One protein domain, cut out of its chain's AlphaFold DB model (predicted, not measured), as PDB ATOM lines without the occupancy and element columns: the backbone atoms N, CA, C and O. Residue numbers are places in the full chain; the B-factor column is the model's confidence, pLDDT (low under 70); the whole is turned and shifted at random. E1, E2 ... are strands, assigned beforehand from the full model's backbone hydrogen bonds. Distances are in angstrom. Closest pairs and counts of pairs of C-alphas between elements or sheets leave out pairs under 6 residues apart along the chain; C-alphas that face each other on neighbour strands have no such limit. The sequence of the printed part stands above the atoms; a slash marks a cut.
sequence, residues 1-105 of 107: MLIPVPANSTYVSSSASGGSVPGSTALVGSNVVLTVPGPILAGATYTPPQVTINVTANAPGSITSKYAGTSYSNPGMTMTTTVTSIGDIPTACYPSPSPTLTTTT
ATOM      1  N   MET A   1      -7.627 -32.489 -44.413       92.56
ATOM      2  CA  MET A   1      -7.456 -31.114 -43.878       92.56
ATOM      3  C   MET A   1      -7.412 -31.171 -42.360       92.56
ATOM      4  O   MET A   1      -8.111 -32.001 -41.795       92.56
ATOM      5  N   LEU A   2      -6.602 -30.330 -41.720       96.06
ATOM      6  CA  LEU A   2      -6.365 -30.329 -40.276       96.06
ATOM      7  C   LEU A   2      -6.907 -29.052 -39.625       96.06
ATOM      8  O   LEU A   2      -6.544 -27.939 -40.013       96.06
ATOM      9  N   ILE A   3      -7.755 -29.232 -38.615       95.69
ATOM     10  CA  ILE A   3      -8.344 -28.156 -37.819       95.69
ATOM     11  C   ILE A   3      -7.981 -28.425 -36.352       95.69
ATOM     12  O   ILE A   3      -8.480 -29.400 -35.787       95.69
ATOM     13  N   PRO A   4      -7.108 -27.625 -35.717       96.75
ATOM     14  CA  PRO A   4      -6.770 -27.810 -34.314       96.75
ATOM     15  C   PRO A   4      -8.005 -27.653 -33.435       96.75
ATOM     16  O   PRO A   4      -8.832 -26.770 -33.675       96.75
ATOM     17  N   VAL A   5      -8.105 -28.472 -32.388       97.06
ATOM     18  CA  VAL A   5      -9.056 -28.197 -31.307       97.06
ATOM     19  C   VAL A   5      -8.684 -26.832 -30.710       97.06
ATOM     20  O   VAL A   5      -7.522 -26.641 -30.338       97.06
ATOM     21  N   PRO A   6      -9.615 -25.863 -30.654       96.38
ATOM     22  CA  PRO A   6      -9.315 -24.530 -30.150       96.38
ATOM     23  C   PRO A   6      -8.736 -24.556 -28.733       96.38
ATOM     24  O   PRO A   6      -9.195 -25.307 -27.868       96.38
ATOM     25  N   ALA A   7      -7.754 -23.694 -28.469       95.94
ATOM     26  CA  ALA A   7      -7.246 -23.494 -27.115       95.94
ATOM     27  C   ALA A   7      -8.364 -23.010 -26.169       95.94
ATOM     28  O   ALA A   7      -9.377 -22.470 -26.615       95.94
ATOM     29  N   ASN A   8      -8.169 -23.201 -24.859       96.75
ATOM     30  CA  ASN A   8      -9.182 -22.936 -23.824       96.75
ATOM     31  C   ASN A   8     -10.491 -23.739 -24.008       96.75
ATOM     32  O   ASN A   8     -11.555 -23.356 -23.522       96.75
ATOM     33  N   SER A   9     -10.417 -24.873 -24.705       97.81
ATOM     34  CA  SER A   9     -11.547 -25.773 -24.879       97.81
ATOM     35  C   SER A   9     -11.120 -27.238 -24.815       97.81
ATOM     36  O   SER A   9      -9.948 -27.565 -25.011       97.81
ATOM     37  N   THR A  10     -12.075 -28.112 -24.524       97.56
ATOM     38  CA  THR A  10     -11.922 -29.566 -24.552       97.56
ATOM     39  C   THR A  10     -12.825 -30.136 -25.638       97.56
ATOM     40  O   THR A  10     -13.998 -29.779 -25.722       97.56
ATOM     41  N   TYR A  11     -12.281 -31.013 -26.484       98.12
ATOM     42  CA  TYR A  11     -13.031 -31.667 -27.558       98.12
ATOM     43  C   TYR A  11     -14.132 -32.580 -27.006       98.12
ATOM     44  O   TYR A  11     -13.883 -33.374 -26.102       98.12
ATOM     45  N   VAL A  12     -15.324 -32.501 -27.600       98.25
ATOM     46  CA  VAL A  12     -16.461 -33.382 -27.301       98.25
ATOM     47  C   VAL A  12     -16.736 -34.313 -28.477       98.25
ATOM     48  O   VAL A  12     -16.772 -35.530 -28.319       98.25
ATOM     49  N   SER A  13     -16.947 -33.746 -29.665       98.12
ATOM     50  CA  SER A  13     -17.239 -34.512 -30.878       98.12
ATOM     51  C   SER A  13     -16.982 -33.686 -32.134       98.12
ATOM     52  O   SER A  13     -16.816 -32.466 -32.083       98.12
ATOM     53  N   SER A  14     -16.971 -34.347 -33.286       98.12
ATOM     54  CA  SER A  14     -16.947 -33.689 -34.586       98.12
ATOM     55  C   SER A  14     -17.802 -34.436 -35.592       98.12
ATOM     56  O   SER A  14     -17.949 -35.653 -35.508       98.12
ATOM     57  N   SER A  15     -18.315 -33.709 -36.574       97.94
ATOM     58  CA  SER A  15     -19.035 -34.271 -37.711       97.94
ATOM     59  C   SER A  15     -18.667 -33.534 -38.995       97.94
ATOM     60  O   SER A  15     -18.110 -32.433 -38.965       97.94
ATOM     61  N   ALA A  16     -18.939 -34.180 -40.124       97.62
ATOM     62  CA  ALA A  16     -18.876 -33.583 -41.445       97.62
ATOM     63  C   ALA A  16     -20.218 -33.798 -42.144       97.62
ATOM     64  O   ALA A  16     -20.744 -34.910 -42.145       97.62
ATOM     65  N   SER A  17     -20.771 -32.739 -42.726       96.94
ATOM     66  CA  SER A  17     -22.036 -32.807 -43.463       96.94
ATOM     67  C   SER A  17     -22.123 -31.732 -44.543       96.94
ATOM     68  O   SER A  17     -21.427 -30.718 -44.482       96.94
ATOM     69  N   GLY A  18     -22.999 -31.937 -45.527       95.62
ATOM     70  CA  GLY A  18     -23.116 -31.048 -46.684       95.62
ATOM     71  C   GLY A  18     -21.916 -31.153 -47.630       95.62
ATOM     72  O   GLY A  18     -21.229 -32.172 -47.656       95.62
ATOM     73  N   GLY A  19     -21.664 -30.093 -48.402       92.75
ATOM     74  CA  GLY A  19     -20.668 -30.097 -49.478       92.75
ATOM     75  C   GLY A  19     -21.163 -30.801 -50.746       92.75
ATOM     76  O   GLY A  19     -22.299 -31.267 -50.816       92.75
ATOM     77  N   SER A  20     -20.313 -30.858 -51.771       93.75
ATOM     78  CA  SER A  20     -20.595 -31.561 -53.034       93.75
ATOM     79  C   SER A  20     -20.007 -32.974 -53.073       93.75
ATOM     80  O   SER A  20     -20.208 -33.703 -54.040       93.75
ATOM     81  N   VAL A  21     -19.234 -33.340 -52.051       92.44
ATOM     82  CA  VAL A  21     -18.563 -34.633 -51.895       92.44
ATOM     83  C   VAL A  21     -18.700 -35.082 -50.442       92.44
ATOM     84  O   VAL A  21     -18.696 -34.230 -49.553       92.44
ATOM     85  N   PRO A  22     -18.824 -36.390 -50.170       93.31
ATOM     86  CA  PRO A  22     -18.883 -36.884 -48.803       93.31
ATOM     87  C   PRO A  22     -17.544 -36.673 -48.090       93.31
ATOM     88  O   PRO A  22     -16.485 -36.593 -48.709       93.31
ATOM     89  N   GLY A  23     -17.575 -36.649 -46.764       95.69
ATOM     90  CA  GLY A  23     -16.365 -36.685 -45.957       95.69
ATOM     91  C   GLY A  23     -16.664 -37.076 -44.524       95.69
ATOM     92  O   GLY A  23     -17.816 -37.152 -44.105       95.69
ATOM     93  N   SER A  24     -15.603 -37.356 -43.783       97.38
ATOM     94  CA  SER A  24     -15.665 -37.788 -42.390       97.38
ATOM     95  C   SER A  24     -14.642 -37.030 -41.561       97.38
ATOM     96  O   SER A  24     -13.624 -36.569 -42.084       97.38
ATOM     97  N   THR A  25     -14.922 -36.891 -40.267       98.19
ATOM     98  CA  THR A  25     -13.998 -36.283 -39.314       98.19
ATOM     99  C   THR A  25     -13.558 -37.285 -38.263       98.19
ATOM    100  O   THR A  25     -14.336 -38.134 -37.834       98.19
ATOM    101  N   ALA A  26     -12.305 -37.168 -37.839       98.06
ATOM    102  CA  ALA A  26     -11.756 -37.920 -36.720       98.06
ATOM    103  C   ALA A  26     -10.800 -37.035 -35.917       98.06
ATOM    104  O   ALA A  26     -10.086 -36.214 -36.493       98.06
ATOM    105  N   LEU A  27     -10.764 -37.209 -34.595       98.00
ATOM    106  CA  LEU A  27      -9.738 -36.592 -33.760       98.00
ATOM    107  C   LEU A  27      -8.445 -37.413 -33.863       98.00
ATOM    108  O   LEU A  27      -8.431 -38.595 -33.527       98.00
ATOM    109  N   VAL A  28      -7.357 -36.786 -34.310       97.12
ATOM    110  CA  VAL A  28      -6.018 -37.386 -34.380       97.12
ATOM    111  C   VAL A  28      -5.033 -36.453 -33.688       97.12
ATOM    112  O   VAL A  28      -4.765 -35.340 -34.149       97.12
ATOM    113  N   GLY A  29      -4.506 -36.897 -32.546       95.00
ATOM    114  CA  GLY A  29      -3.745 -36.024 -31.655       95.00
ATOM    115  C   GLY A  29      -4.613 -34.854 -31.180       95.00
ATOM    116  O   GLY A  29      -5.697 -35.060 -30.646       95.00
ATOM    117  N   SER A  30      -4.153 -33.624 -31.406       95.12
ATOM    118  CA  SER A  30      -4.871 -32.391 -31.050       95.12
ATOM    119  C   SER A  30      -5.648 -31.761 -32.215       95.12
ATOM    120  O   SER A  30      -6.078 -30.611 -32.111       95.12
ATOM    121  N   ASN A  31      -5.798 -32.467 -33.341       97.12
ATOM    122  CA  ASN A  31      -6.455 -31.950 -34.542       97.12
ATOM    123  C   ASN A  31      -7.676 -32.790 -34.912       97.12
ATOM    124  O   ASN A  31      -7.622 -34.017 -34.918       97.12
ATOM    125  N   VAL A  32      -8.749 -32.123 -35.323       97.81
ATOM    126  CA  VAL A  32      -9.820 -32.743 -36.097       97.81
ATOM    127  C   VAL A  32      -9.366 -32.826 -37.552       97.81
ATOM    128  O   VAL A  32      -9.064 -31.815 -38.194       97.81
ATOM    129  N   VAL A  33      -9.301 -34.047 -38.073       97.81
ATOM    130  CA  VAL A  33      -8.918 -34.356 -39.451       97.81
ATOM    131  C   VAL A  33     -10.176 -34.545 -40.279       97.81
ATOM    132  O   VAL A  33     -10.938 -35.468 -40.015       97.81
ATOM    133  N   LEU A  34     -10.384 -33.701 -41.291       97.38
ATOM    134  CA  LEU A  34     -11.370 -33.945 -42.345       97.38
ATOM    135  C   LEU A  34     -10.734 -34.788 -43.452       97.38
ATOM    136  O   LEU A  34      -9.772 -34.339 -44.094       97.38
ATOM    137  N   THR A  35     -11.331 -35.948 -43.710       97.06
ATOM    138  CA  THR A  35     -11.006 -36.839 -44.826       97.06
ATOM    139  C   THR A  35     -12.143 -36.823 -45.836       97.06
ATOM    140  O   THR A  35     -13.273 -37.192 -45.518       97.06
ATOM    141  N   VAL A  36     -11.826 -36.419 -47.064       95.56
ATOM    142  CA  VAL A  36     -12.717 -36.504 -48.224       95.56
ATOM    143  C   VAL A  36     -12.174 -37.622 -49.115       95.56
ATOM    144  O   VAL A  36     -11.092 -37.451 -49.683       95.56
ATOM    145  N   PRO A  37     -12.839 -38.786 -49.190       92.25
ATOM    146  CA  PRO A  37     -12.377 -39.877 -50.030       92.25
ATOM    147  C   PRO A  37     -12.526 -39.516 -51.510       92.25
ATOM    148  O   PRO A  37     -13.511 -38.909 -51.927       92.25
ATOM    149  N   GLY A  38     -11.531 -39.911 -52.301       85.50
ATOM    150  CA  GLY A  38     -11.631 -39.894 -53.753       85.50
ATOM    151  C   GLY A  38     -12.419 -41.095 -54.300       85.50
ATOM    152  O   GLY A  38     -12.836 -41.969 -53.536       85.50
ATOM    153  N   PRO A  39     -12.574 -41.176 -55.631       88.44
ATOM    154  CA  PRO A  39     -12.033 -40.237 -56.615       88.44
ATOM    155  C   PRO A  39     -12.882 -38.961 -56.746       88.44
ATOM    156  O   PRO A  39     -14.106 -39.016 -56.809       88.44
ATOM    157  N   ILE A  40     -12.214 -37.809 -56.846       87.94
ATOM    158  CA  ILE A  40     -12.816 -36.551 -57.309       87.94
ATOM    159  C   ILE A  40     -12.291 -36.321 -58.725       87.94
ATOM    160  O   ILE A  40     -11.081 -36.368 -58.941       87.94
ATOM    161  N   LEU A  41     -13.188 -36.118 -59.695       86.00
ATOM    162  CA  LEU A  41     -12.794 -35.943 -61.094       86.00
ATOM    163  C   LEU A  41     -11.878 -34.724 -61.256       86.00
ATOM    164  O   LEU A  41     -12.185 -33.627 -60.785       86.00
ATOM    165  N   ALA A  42     -10.760 -34.916 -61.956       79.62
ATOM    166  CA  ALA A  42      -9.850 -33.829 -62.281       79.62
ATOM    167  C   ALA A  42     -10.563 -32.765 -63.133       79.62
ATOM    168  O   ALA A  42     -11.353 -33.088 -64.018       79.62
ATOM    169  N   GLY A  43     -10.290 -31.489 -62.853       81.56
ATOM    170  CA  GLY A  43     -10.939 -30.360 -63.530       81.56
ATOM    171  C   GLY A  43     -12.357 -30.040 -63.040       81.56
ATOM    172  O   GLY A  43     -12.929 -29.051 -63.493       81.56
ATOM    173  N   ALA A  44     -12.919 -30.816 -62.108       85.00
ATOM    174  CA  ALA A  44     -14.179 -30.480 -61.456       85.00
ATOM    175  C   ALA A  44     -13.957 -29.551 -60.251       85.00
ATOM    176  O   ALA A  44     -13.020 -29.726 -59.469       85.00
ATOM    177  N   THR A  45     -14.865 -28.596 -60.058       87.69
ATOM    178  CA  THR A  45     -14.976 -27.861 -58.795       87.69
ATOM    179  C   THR A  45     -15.700 -28.736 -57.781       87.69
ATOM    180  O   THR A  45     -16.757 -29.288 -58.087       87.69
ATOM    181  N   TYR A  46     -15.170 -28.835 -56.563       90.44
ATOM    182  CA  TYR A  46     -15.868 -29.470 -55.451       90.44
ATOM    183  C   TYR A  46     -15.919 -28.544 -54.237       90.44
ATOM    184  O   TYR A  46     -15.041 -27.707 -54.025       90.44
ATOM    185  N   THR A  47     -16.960 -28.709 -53.431       92.38
ATOM    186  CA  THR A  47     -17.127 -28.042 -52.143       92.38
ATOM    187  C   THR A  47     -16.915 -29.079 -51.042       92.38
ATOM    188  O   THR A  47     -17.696 -30.033 -50.969       92.38
ATOM    189  N   PRO A  48     -15.885 -28.935 -50.189       91.81
ATOM    190  CA  PRO A  48     -15.702 -29.811 -49.039       91.81
ATOM    191  C   PRO A  48     -16.923 -29.787 -48.102       91.81
ATOM    192  O   PRO A  48     -17.610 -28.763 -48.030       91.81
ATOM    193  N   PRO A  49     -17.181 -30.866 -47.343       94.94
ATOM    194  CA  PRO A  49     -18.168 -30.844 -46.272       94.94
ATOM    195  C   PRO A  49     -17.895 -29.736 -45.257       94.94
ATOM    196  O   PRO A  49     -16.740 -29.441 -44.932       94.94
ATOM    197  N   GLN A  50     -18.963 -29.185 -44.685       95.19
ATOM    198  CA  GLN A  50     -18.849 -28.376 -43.482       95.19
ATOM    199  C   GLN A  50     -18.400 -29.273 -42.329       95.19
ATOM    200  O   GLN A  50     -18.959 -30.350 -42.125       95.19
ATOM    201  N   VAL A  51     -17.416 -28.807 -41.561       96.12
ATOM    202  CA  VAL A  51     -16.967 -29.471 -40.336       96.12
ATOM    203  C   VAL A  51     -17.575 -28.771 -39.131       96.12
ATOM    204  O   VAL A  51     -17.380 -27.570 -38.945       96.12
ATOM    205  N   THR A  52     -18.261 -29.534 -38.286       96.06
ATOM    206  CA  THR A  52     -18.714 -29.082 -36.968       96.06
ATOM    207  C   THR A  52     -17.816 -29.706 -35.912       96.06
ATOM    208  O   THR A  52     -17.616 -30.920 -35.912       96.06
ATOM    209  N   ILE A  53     -17.273 -28.885 -35.013       96.88
ATOM    210  CA  ILE A  53     -16.480 -29.331 -33.864       96.88
ATOM    211  C   ILE A  53     -17.192 -28.842 -32.611       96.88
ATOM    212  O   ILE A  53     -17.327 -27.639 -32.402       96.88
ATOM    213  N   ASN A  54     -17.648 -29.781 -31.790       96.88
ATOM    214  CA  ASN A  54     -18.244 -29.485 -30.500       96.88
ATOM    215  C   ASN A  54     -17.146 -29.504 -29.445       96.88
ATOM    216  O   ASN A  54     -16.392 -30.475 -29.336       96.88
ATOM    217  N   VAL A  55     -17.072 -28.429 -28.669       97.38
ATOM    218  CA  VAL A  55     -16.104 -28.276 -27.587       97.38
ATOM    219  C   VAL A  55     -16.785 -27.734 -26.338       97.38
ATOM    220  O   VAL A  55     -17.798 -27.040 -26.421       97.38
ATOM    221  N   THR A  56     -16.200 -28.018 -25.182       98.00
ATOM    222  CA  THR A  56     -16.562 -27.398 -23.905       98.00
ATOM    223  C   THR A  56     -15.495 -26.379 -23.536       98.00
ATOM    224  O   THR A  56     -14.309 -26.695 -23.573       98.00
ATOM    225  N   ALA A  57     -15.898 -25.155 -23.201       97.50
ATOM    226  CA  ALA A  57     -14.977 -24.134 -22.710       97.50
ATOM    227  C   ALA A  57     -14.388 -24.546 -21.355       97.50
ATOM    228  O   ALA A  57     -15.123 -24.998 -20.480       97.50
ATOM    229  N   ASN A  58     -13.080 -24.364 -21.174       97.69
ATOM    230  CA  ASN A  58     -12.414 -24.734 -19.922       97.69
ATOM    231  C   ASN A  58     -12.467 -23.606 -18.878       97.69
ATOM    232  O   ASN A  58     -12.530 -23.876 -17.682       97.69
ATOM    233  N   ALA A  59     -12.442 -22.349 -19.326       97.50
ATOM    234  CA  ALA A  59     -12.528 -21.152 -18.494       97.50
ATOM    235  C   ALA A  59     -13.109 -19.970 -19.301       97.50
ATOM    236  O   ALA A  59     -13.098 -20.022 -20.538       97.50
ATOM    237  N   PRO A  60     -13.570 -18.887 -18.642       97.38
ATOM    238  CA  PRO A  60     -13.885 -17.632 -19.320       97.38
ATOM    239  C   PRO A  60     -12.699 -17.128 -20.155       97.38
ATOM    240  O   PRO A  60     -11.541 -17.256 -19.756       97.38
ATOM    241  N   GLY A  61     -12.978 -16.566 -21.327       96.25
ATOM    242  CA  GLY A  61     -11.958 -16.122 -22.274       96.25
ATOM    243  C   GLY A  61     -12.354 -16.330 -23.733       96.25
ATOM    244  O   GLY A  61     -13.505 -16.614 -24.057       96.25
ATOM    245  N   SER A  62     -11.382 -16.173 -24.631       96.88
ATOM    246  CA  SER A  62     -11.585 -16.351 -26.072       96.88
ATOM    247  C   SER A  62     -11.276 -17.779 -26.510       96.88
ATOM    248  O   SER A  62     -10.231 -18.335 -26.172       96.88
ATOM    249  N   ILE A  63     -12.169 -18.344 -27.314       96.94
ATOM    250  CA  ILE A  63     -11.991 -19.590 -28.049       96.94
ATOM    251  C   ILE A  63     -11.922 -19.213 -29.529       96.94
ATOM    252  O   ILE A  63     -12.894 -18.727 -30.104       96.94
ATOM    253  N   THR A  64     -10.751 -19.390 -30.138       96.25
ATOM    254  CA  THR A  64     -10.493 -19.016 -31.538       96.25
ATOM    255  C   THR A  64     -10.127 -20.248 -32.355       96.25
ATOM    256  O   THR A  64      -9.197 -20.972 -31.997       96.25
ATOM    257  N   SER A  65     -10.814 -20.457 -33.476       93.94
ATOM    258  CA  SER A  65     -10.531 -21.560 -34.405       93.94
ATOM    259  C   SER A  65      -9.713 -21.075 -35.599       93.94
ATOM    260  O   SER A  65      -9.955 -19.989 -36.131       93.94
ATOM    261  N   LYS A  66      -8.752 -21.890 -36.041       94.44
ATOM    262  CA  LYS A  66      -7.859 -21.635 -37.185       94.44
ATOM    263  C   LYS A  66      -7.627 -22.932 -37.961       94.44
ATOM    264  O   LYS A  66      -8.010 -24.002 -37.500       94.44
ATOM    265  N   TYR A  67      -6.980 -22.842 -39.117       93.88
ATOM    266  CA  TYR A  67      -6.420 -24.015 -39.784       93.88
ATOM    267  C   TYR A  67      -5.054 -24.371 -39.190       93.88
ATOM    268  O   TYR A  67      -4.335 -23.499 -38.700       93.88
ATOM    269  N   ALA A  68      -4.695 -25.655 -39.230       94.44
ATOM    270  CA  ALA A  68      -3.346 -26.083 -38.882       94.44
ATOM    271  C   ALA A  68      -2.369 -25.828 -40.043       94.44
ATOM    272  O   ALA A  68      -2.763 -25.455 -41.151       94.44
ATOM    273  N   GLY A  69      -1.095 -26.117 -39.787       95.44
ATOM    274  CA  GLY A  69      -0.021 -26.067 -40.769       95.44
ATOM    275  C   GLY A  69       0.701 -24.725 -40.817       95.44
ATOM    276  O   GLY A  69       0.097 -23.662 -40.702       95.44
ATOM    277  N   THR A  70       2.019 -24.788 -40.983       95.31
ATOM    278  CA  THR A  70       2.916 -23.617 -40.939       95.31
ATOM    279  C   THR A  70       3.966 -23.618 -42.048       95.31
ATOM    280  O   THR A  70       4.660 -22.622 -42.228       95.31
ATOM    281  N   SER A  71       4.129 -24.733 -42.765       95.69
ATOM    282  CA  SER A  71       5.100 -24.896 -43.851       95.69
ATOM    283  C   SER A  71       4.699 -26.066 -44.757       95.69
ATOM    284  O   SER A  71       3.796 -26.833 -44.435       95.69
ATOM    285  N   TYR A  72       5.400 -26.273 -45.875       94.75
ATOM    286  CA  TYR A  72       5.197 -27.468 -46.708       94.75
ATOM    287  C   TYR A  72       5.622 -28.773 -46.015       94.75
ATOM    288  O   TYR A  72       5.059 -29.825 -46.296       94.75
ATOM    289  N   SER A  73       6.581 -28.706 -45.083       95.56
ATOM    290  CA  SER A  73       6.982 -29.837 -44.234       95.56
ATOM    291  C   SER A  73       6.042 -30.075 -43.044       95.56
ATOM    292  O   SER A  73       6.099 -31.134 -42.428       95.56
ATOM    293  N   ASN A  74       5.172 -29.110 -42.731       93.94
ATOM    294  CA  ASN A  74       4.111 -29.202 -41.731       93.94
ATOM    295  C   ASN A  74       2.800 -28.648 -42.324       93.94
ATOM    296  O   ASN A  74       2.410 -27.515 -42.005       93.94
ATOM    297  N   PRO A  75       2.164 -29.386 -43.254       96.69
ATOM    298  CA  PRO A  75       1.015 -28.893 -43.999       96.69
ATOM    299  C   PRO A  75      -0.282 -28.938 -43.183       96.69
ATOM    300  O   PRO A  75      -0.494 -29.814 -42.350       96.69
ATOM    301  N   GLY A  76      -1.196 -28.014 -43.483       95.00
ATOM    302  CA  GLY A  76      -2.565 -28.009 -42.948       95.00
ATOM    303  C   GLY A  76      -3.541 -28.817 -43.800       95.00
ATOM    304  O   GLY A  76      -4.621 -29.213 -43.354       95.00
ATOM    305  N   MET A  77      -3.169 -29.074 -45.051       95.00
ATOM    306  CA  MET A  77      -3.964 -29.829 -46.003       95.00
ATOM    307  C   MET A  77      -3.051 -30.616 -46.933       95.00
ATOM    308  O   MET A  77      -2.071 -30.091 -47.454       95.00
ATOM    309  N   THR A  78      -3.419 -31.868 -47.166       95.31
ATOM    310  CA  THR A  78      -2.806 -32.730 -48.169       95.31
ATOM    311  C   THR A  78      -3.883 -33.231 -49.120       95.31
ATOM    312  O   THR A  78      -5.035 -33.417 -48.722       95.31
ATOM    313  N   MET A  79      -3.505 -33.436 -50.373       92.56
ATOM    314  CA  MET A  79      -4.347 -34.003 -51.421       92.56
ATOM    315  C   MET A  79      -3.477 -34.901 -52.294       92.56
ATOM    316  O   MET A  79      -2.334 -34.552 -52.568       92.56
ATOM    317  N   THR A  80      -4.012 -36.025 -52.754       93.50
ATOM    318  CA  THR A  80      -3.331 -36.881 -53.729       93.50
ATOM    319  C   THR A  80      -4.081 -36.811 -55.045       93.50
ATOM    320  O   THR A  80      -5.285 -37.065 -55.080       93.50
ATOM    321  N   THR A  81      -3.373 -36.468 -56.118       91.12
ATOM    322  CA  THR A  81      -3.907 -36.526 -57.481       91.12
ATOM    323  C   THR A  81      -3.342 -37.754 -58.169       91.12
ATOM    324  O   THR A  81      -2.131 -37.847 -58.352       91.12
ATOM    325  N   THR A  82      -4.204 -38.669 -58.594       90.38
ATOM    326  CA  THR A  82      -3.792 -39.799 -59.431       90.38
ATOM    327  C   THR A  82      -3.837 -39.377 -60.895       90.38
ATOM    328  O   THR A  82      -4.900 -39.043 -61.417       90.38
ATOM    329  N   VAL A  83      -2.688 -39.389 -61.568       88.62
ATOM    330  CA  VAL A  83      -2.592 -39.106 -63.003       88.62
ATOM    331  C   VAL A  83      -2.400 -40.420 -63.746       88.62
ATOM    332  O   VAL A  83      -1.434 -41.149 -63.502       88.62
ATOM    333  N   THR A  84      -3.319 -40.730 -64.663       88.44
ATOM    334  CA  THR A  84      -3.256 -41.942 -65.488       88.44
ATOM    335  C   THR A  84      -1.867 -42.080 -66.105       88.44
ATOM    336  O   THR A  84      -1.337 -41.111 -66.642       88.44
ATOM    337  N   SER A  85      -1.273 -43.273 -66.026       89.75
ATOM    338  CA  SER A  85       0.077 -43.615 -66.514       89.75
ATOM    339  C   SER A  85       1.285 -42.945 -65.831       89.75
ATOM    340  O   SER A  85       2.407 -43.356 -66.107       89.75
ATOM    341  N   ILE A  86       1.087 -41.996 -64.906       92.12
ATOM    342  CA  ILE A  86       2.167 -41.381 -64.104       92.12
ATOM    343  C   ILE A  86       2.132 -41.878 -62.649       92.12
ATOM    344  O   ILE A  86       3.182 -42.120 -62.061       92.12
ATOM    345  N   GLY A  87       0.935 -42.072 -62.084       90.69
ATOM    346  CA  GLY A  87       0.728 -42.498 -60.697       90.69
ATOM    347  C   GLY A  87       0.257 -41.367 -59.779       90.69
ATOM    348  O   GLY A  87      -0.310 -40.372 -60.237       90.69
ATOM    349  N   ASP A  88       0.462 -41.547 -58.474       93.38
ATOM    350  CA  ASP A  88       0.001 -40.628 -57.432       93.38
ATOM    351  C   ASP A  88       0.976 -39.466 -57.214       93.38
ATOM    352  O   ASP A  88       2.162 -39.660 -56.950       93.38
ATOM    353  N   ILE A  89       0.447 -38.245 -57.269       92.69
ATOM    354  CA  ILE A  89       1.188 -37.005 -57.045       92.69
ATOM    355  C   ILE A  89       0.654 -36.349 -55.764       92.69
ATOM    356  O   ILE A  89      -0.472 -35.832 -55.762       92.69
ATOM    357  N   PRO A  90       1.421 -36.359 -54.657       94.56
ATOM    358  CA  PRO A  90       1.008 -35.714 -53.423       94.56
ATOM    359  C   PRO A  90       1.162 -34.194 -53.534       94.56
ATOM    360  O   PRO A  90       2.188 -33.672 -53.962       94.56
ATOM    361  N   THR A  91       0.137 -33.479 -53.092       94.06
ATOM    362  CA  THR A  91       0.116 -32.025 -52.935       94.06
ATOM    363  C   THR A  91      -0.020 -31.690 -51.457       94.06
ATOM    364  O   THR A  91      -0.832 -32.289 -50.748       94.06
ATOM    365  N   ALA A  92       0.749 -30.708 -50.995       96.50
ATOM    366  CA  ALA A  92       0.722 -30.222 -49.623       96.50
ATOM    367  C   ALA A  92       0.553 -28.700 -49.614       96.50
ATOM    368  O   ALA A  92       1.261 -27.986 -50.321       96.50
ATOM    369  N   CYS A  93      -0.366 -28.210 -48.787       94.12
ATOM    370  CA  CYS A  93      -0.655 -26.790 -48.643       94.12
ATOM    371  C   CYS A  93      -0.721 -26.412 -47.163       94.12
ATOM    372  O   CYS A  93      -1.152 -27.197 -46.311       94.12
ATOM    373  N   TYR A  94      -0.344 -25.177 -46.859       95.75
ATOM    374  CA  TYR A  94      -0.532 -24.573 -45.546       95.75
ATOM    375  C   TYR A  94      -1.040 -23.138 -45.717       95.75
ATOM    376  O   TYR A  94      -0.725 -22.485 -46.714       95.75
ATOM    377  N   PRO A  95      -1.851 -22.641 -44.777       92.50
ATOM    378  CA  PRO A  95      -2.349 -21.280 -44.837       92.50
ATOM    379  C   PRO A  95      -1.266 -20.302 -44.352       92.50
ATOM    380  O   PRO A  95      -0.627 -20.522 -43.323       92.50
ATOM    381  N   SER A  96      -1.053 -19.203 -45.077       92.31
ATOM    382  CA  SER A  96      -0.048 -18.197 -44.717       92.31
ATOM    383  C   SER A  96      -0.496 -16.782 -45.109       92.31
ATOM    384  O   SER A  96      -0.473 -16.467 -46.299       92.31
ATOM    385  N   PRO A  97      -0.869 -15.921 -44.139       89.38
ATOM    386  CA  PRO A  97      -1.081 -16.240 -42.721       89.38
ATOM    387  C   PRO A  97      -2.303 -17.153 -42.524       89.38
ATOM    388  O   PRO A  97      -3.213 -17.170 -43.352       89.38
ATOM    389  N   SER A  98      -2.367 -17.896 -41.411       87.81
ATOM    390  CA  SER A  98      -3.586 -18.650 -41.092       87.81
ATOM    391  C   SER A  98      -4.732 -17.702 -40.733       87.81
ATOM    392  O   SER A  98      -4.604 -16.971 -39.744       87.81
ATOM    393  N   PRO A  99      -5.870 -17.743 -41.451       91.44
ATOM    394  CA  PRO A  99      -7.024 -16.934 -41.098       91.44
ATOM    395  C   PRO A  99      -7.637 -17.417 -39.782       91.44
ATOM    396  O   PRO A  99      -7.561 -18.599 -39.430       91.44
ATOM    397  N   THR A 100      -8.272 -16.493 -39.066       94.19
ATOM    398  CA  THR A 100      -9.223 -16.832 -38.007       94.19
ATOM    399  C   THR A 100     -10.527 -17.277 -38.655       94.19
ATOM    400  O   THR A 100     -11.080 -16.551 -39.476       94.19
ATOM    401  N   LEU A 101     -11.008 -18.465 -38.293       91.81
ATOM    402  CA  LEU A 101     -12.264 -19.017 -38.802       91.81
ATOM    403  C   LEU A 101     -13.446 -18.553 -37.957       91.81
ATOM    404  O   LEU A 101     -14.450 -18.087 -38.484       91.81
ATOM    405  N   THR A 102     -13.309 -18.664 -36.637       93.44
ATOM    406  CA  THR A 102     -14.322 -18.252 -35.666       93.44
ATOM    407  C   THR A 102     -13.657 -17.738 -34.398       93.44
ATOM    408  O   THR A 102     -12.558 -18.175 -34.047       93.44
ATOM    409  N   THR A 103     -14.356 -16.843 -33.702       95.56
ATOM    410  CA  THR A 103     -14.008 -16.387 -32.356       95.56
ATOM    411  C   THR A 103     -15.269 -16.400 -31.505       95.56
ATOM    412  O   THR A 103     -16.284 -15.823 -31.892       95.56
ATOM    413  N   THR A 104     -15.197 -17.032 -30.341       96.19
ATOM    414  CA  THR A 104     -16.273 -17.058 -29.348       96.19
ATOM    415  C   THR A 104     -15.713 -16.616 -28.008       96.19
ATOM    416  O   THR A 104     -14.724 -17.173 -27.536       96.19
ATOM    417  N   THR A 105     -16.346 -15.622 -27.388       96.94
ATOM    418  CA  THR A 105     -15.995 -15.169 -26.040       96.94
ATOM    419  C   THR A 105     -16.925 -15.827 -25.032       96.94
ATOM    420  O   THR A 105     -18.142 -15.732 -25.163       96.94
TER     421      THR A 105
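AT A GLANCE: This is residues 1 to 105 of the 107 residues of an uncharacterized protein of Mycolicibacterium sp. TY81 (UniProt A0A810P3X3). A small sandwich of two short sheets, E1 E4 E3 and E2 E5, makes the body; the two-stranded ladder E6 E9 runs along it near E1, and the long hairpin E7 E8 reaches away past one end, lengthening the whole. The printed part has 105 residues, with no named helix and nine named strands, E1 to E9 in order along the chain. The four sheets, E1 - E4 - E3, E2 - E5, E6 - E9 and E7 - E8, are all antiparallel, and the class is all strand. The whole is only just compact, close to loose, with a radius of gyration of the C-alphas of 15.4 A, and elongated, spanning 55 by 28 by 22 A.

IN THESE COORDINATES: E1, residues 2 to 4, begins at C-alpha 2 (-6.365, -30.329, -40.276) and is 6.5 A long. E2, residues 9 to 17, is 22.5 A long and bends by 65 degrees at residue 12. E3, residues 24 to 28, measures 12.5 A, and E4, residues 31 to 35, 12.3 A. E5, residues 50 to 57, is 21.6 A long, starting at C-alpha 50 (-18.849, -28.376, -43.482). E6, residues 61 to 66, measures 16.4 A. E7, residues 77 to 83, and E8, residues 87 to 93, are 19.4 A and 19.8 A long. E9, residues 100 to 105, is 13.9 A long and ends at C-alpha 105 (-15.995, -15.169, -26.040).

HOW THE PARTS SIT: The sheets E1 E4 E3 and E2 E5 form a sandwich, two sheets face to face, 9.0 A centre to centre where they face each other. E1 and E3 are the edge strands beside E4. N 3 and O 32 of E1 and E4 are 2.9 A apart, within hydrogen-bond range, as are N 33 and O 26 of the hairpin E3 and E4, at 2.8 A. Between E2 and E5, N 54 and O 13 are 2.8 A apart. The closest C-alphas of E2 and E3 are those of Ala 16 and Ser 24, 5.4 A apart. The closest C-alphas of E1 and E6 are those of Ile 3 and Lys 66, at 6.6 A. N 63 of E6 and O 104 of E9 are 2.8 A apart. In the hairpin E7 and E8, N 91 and O 79 are 2.7 A apart. The closest C-alphas of E1 and E7 are those of Leu 2 and Met 77, at 6.2 A; E4 and E7 are apart.

THE WHOLE: The two C-alphas farthest apart, those of Pro 60 and Ser 85, are 55.7 A apart. The printed part has no cut. The link from E4 to E5, residues 36 to 49, is long. The mean pLDDT of the printed part is 94.3, and no printed residue is under 70.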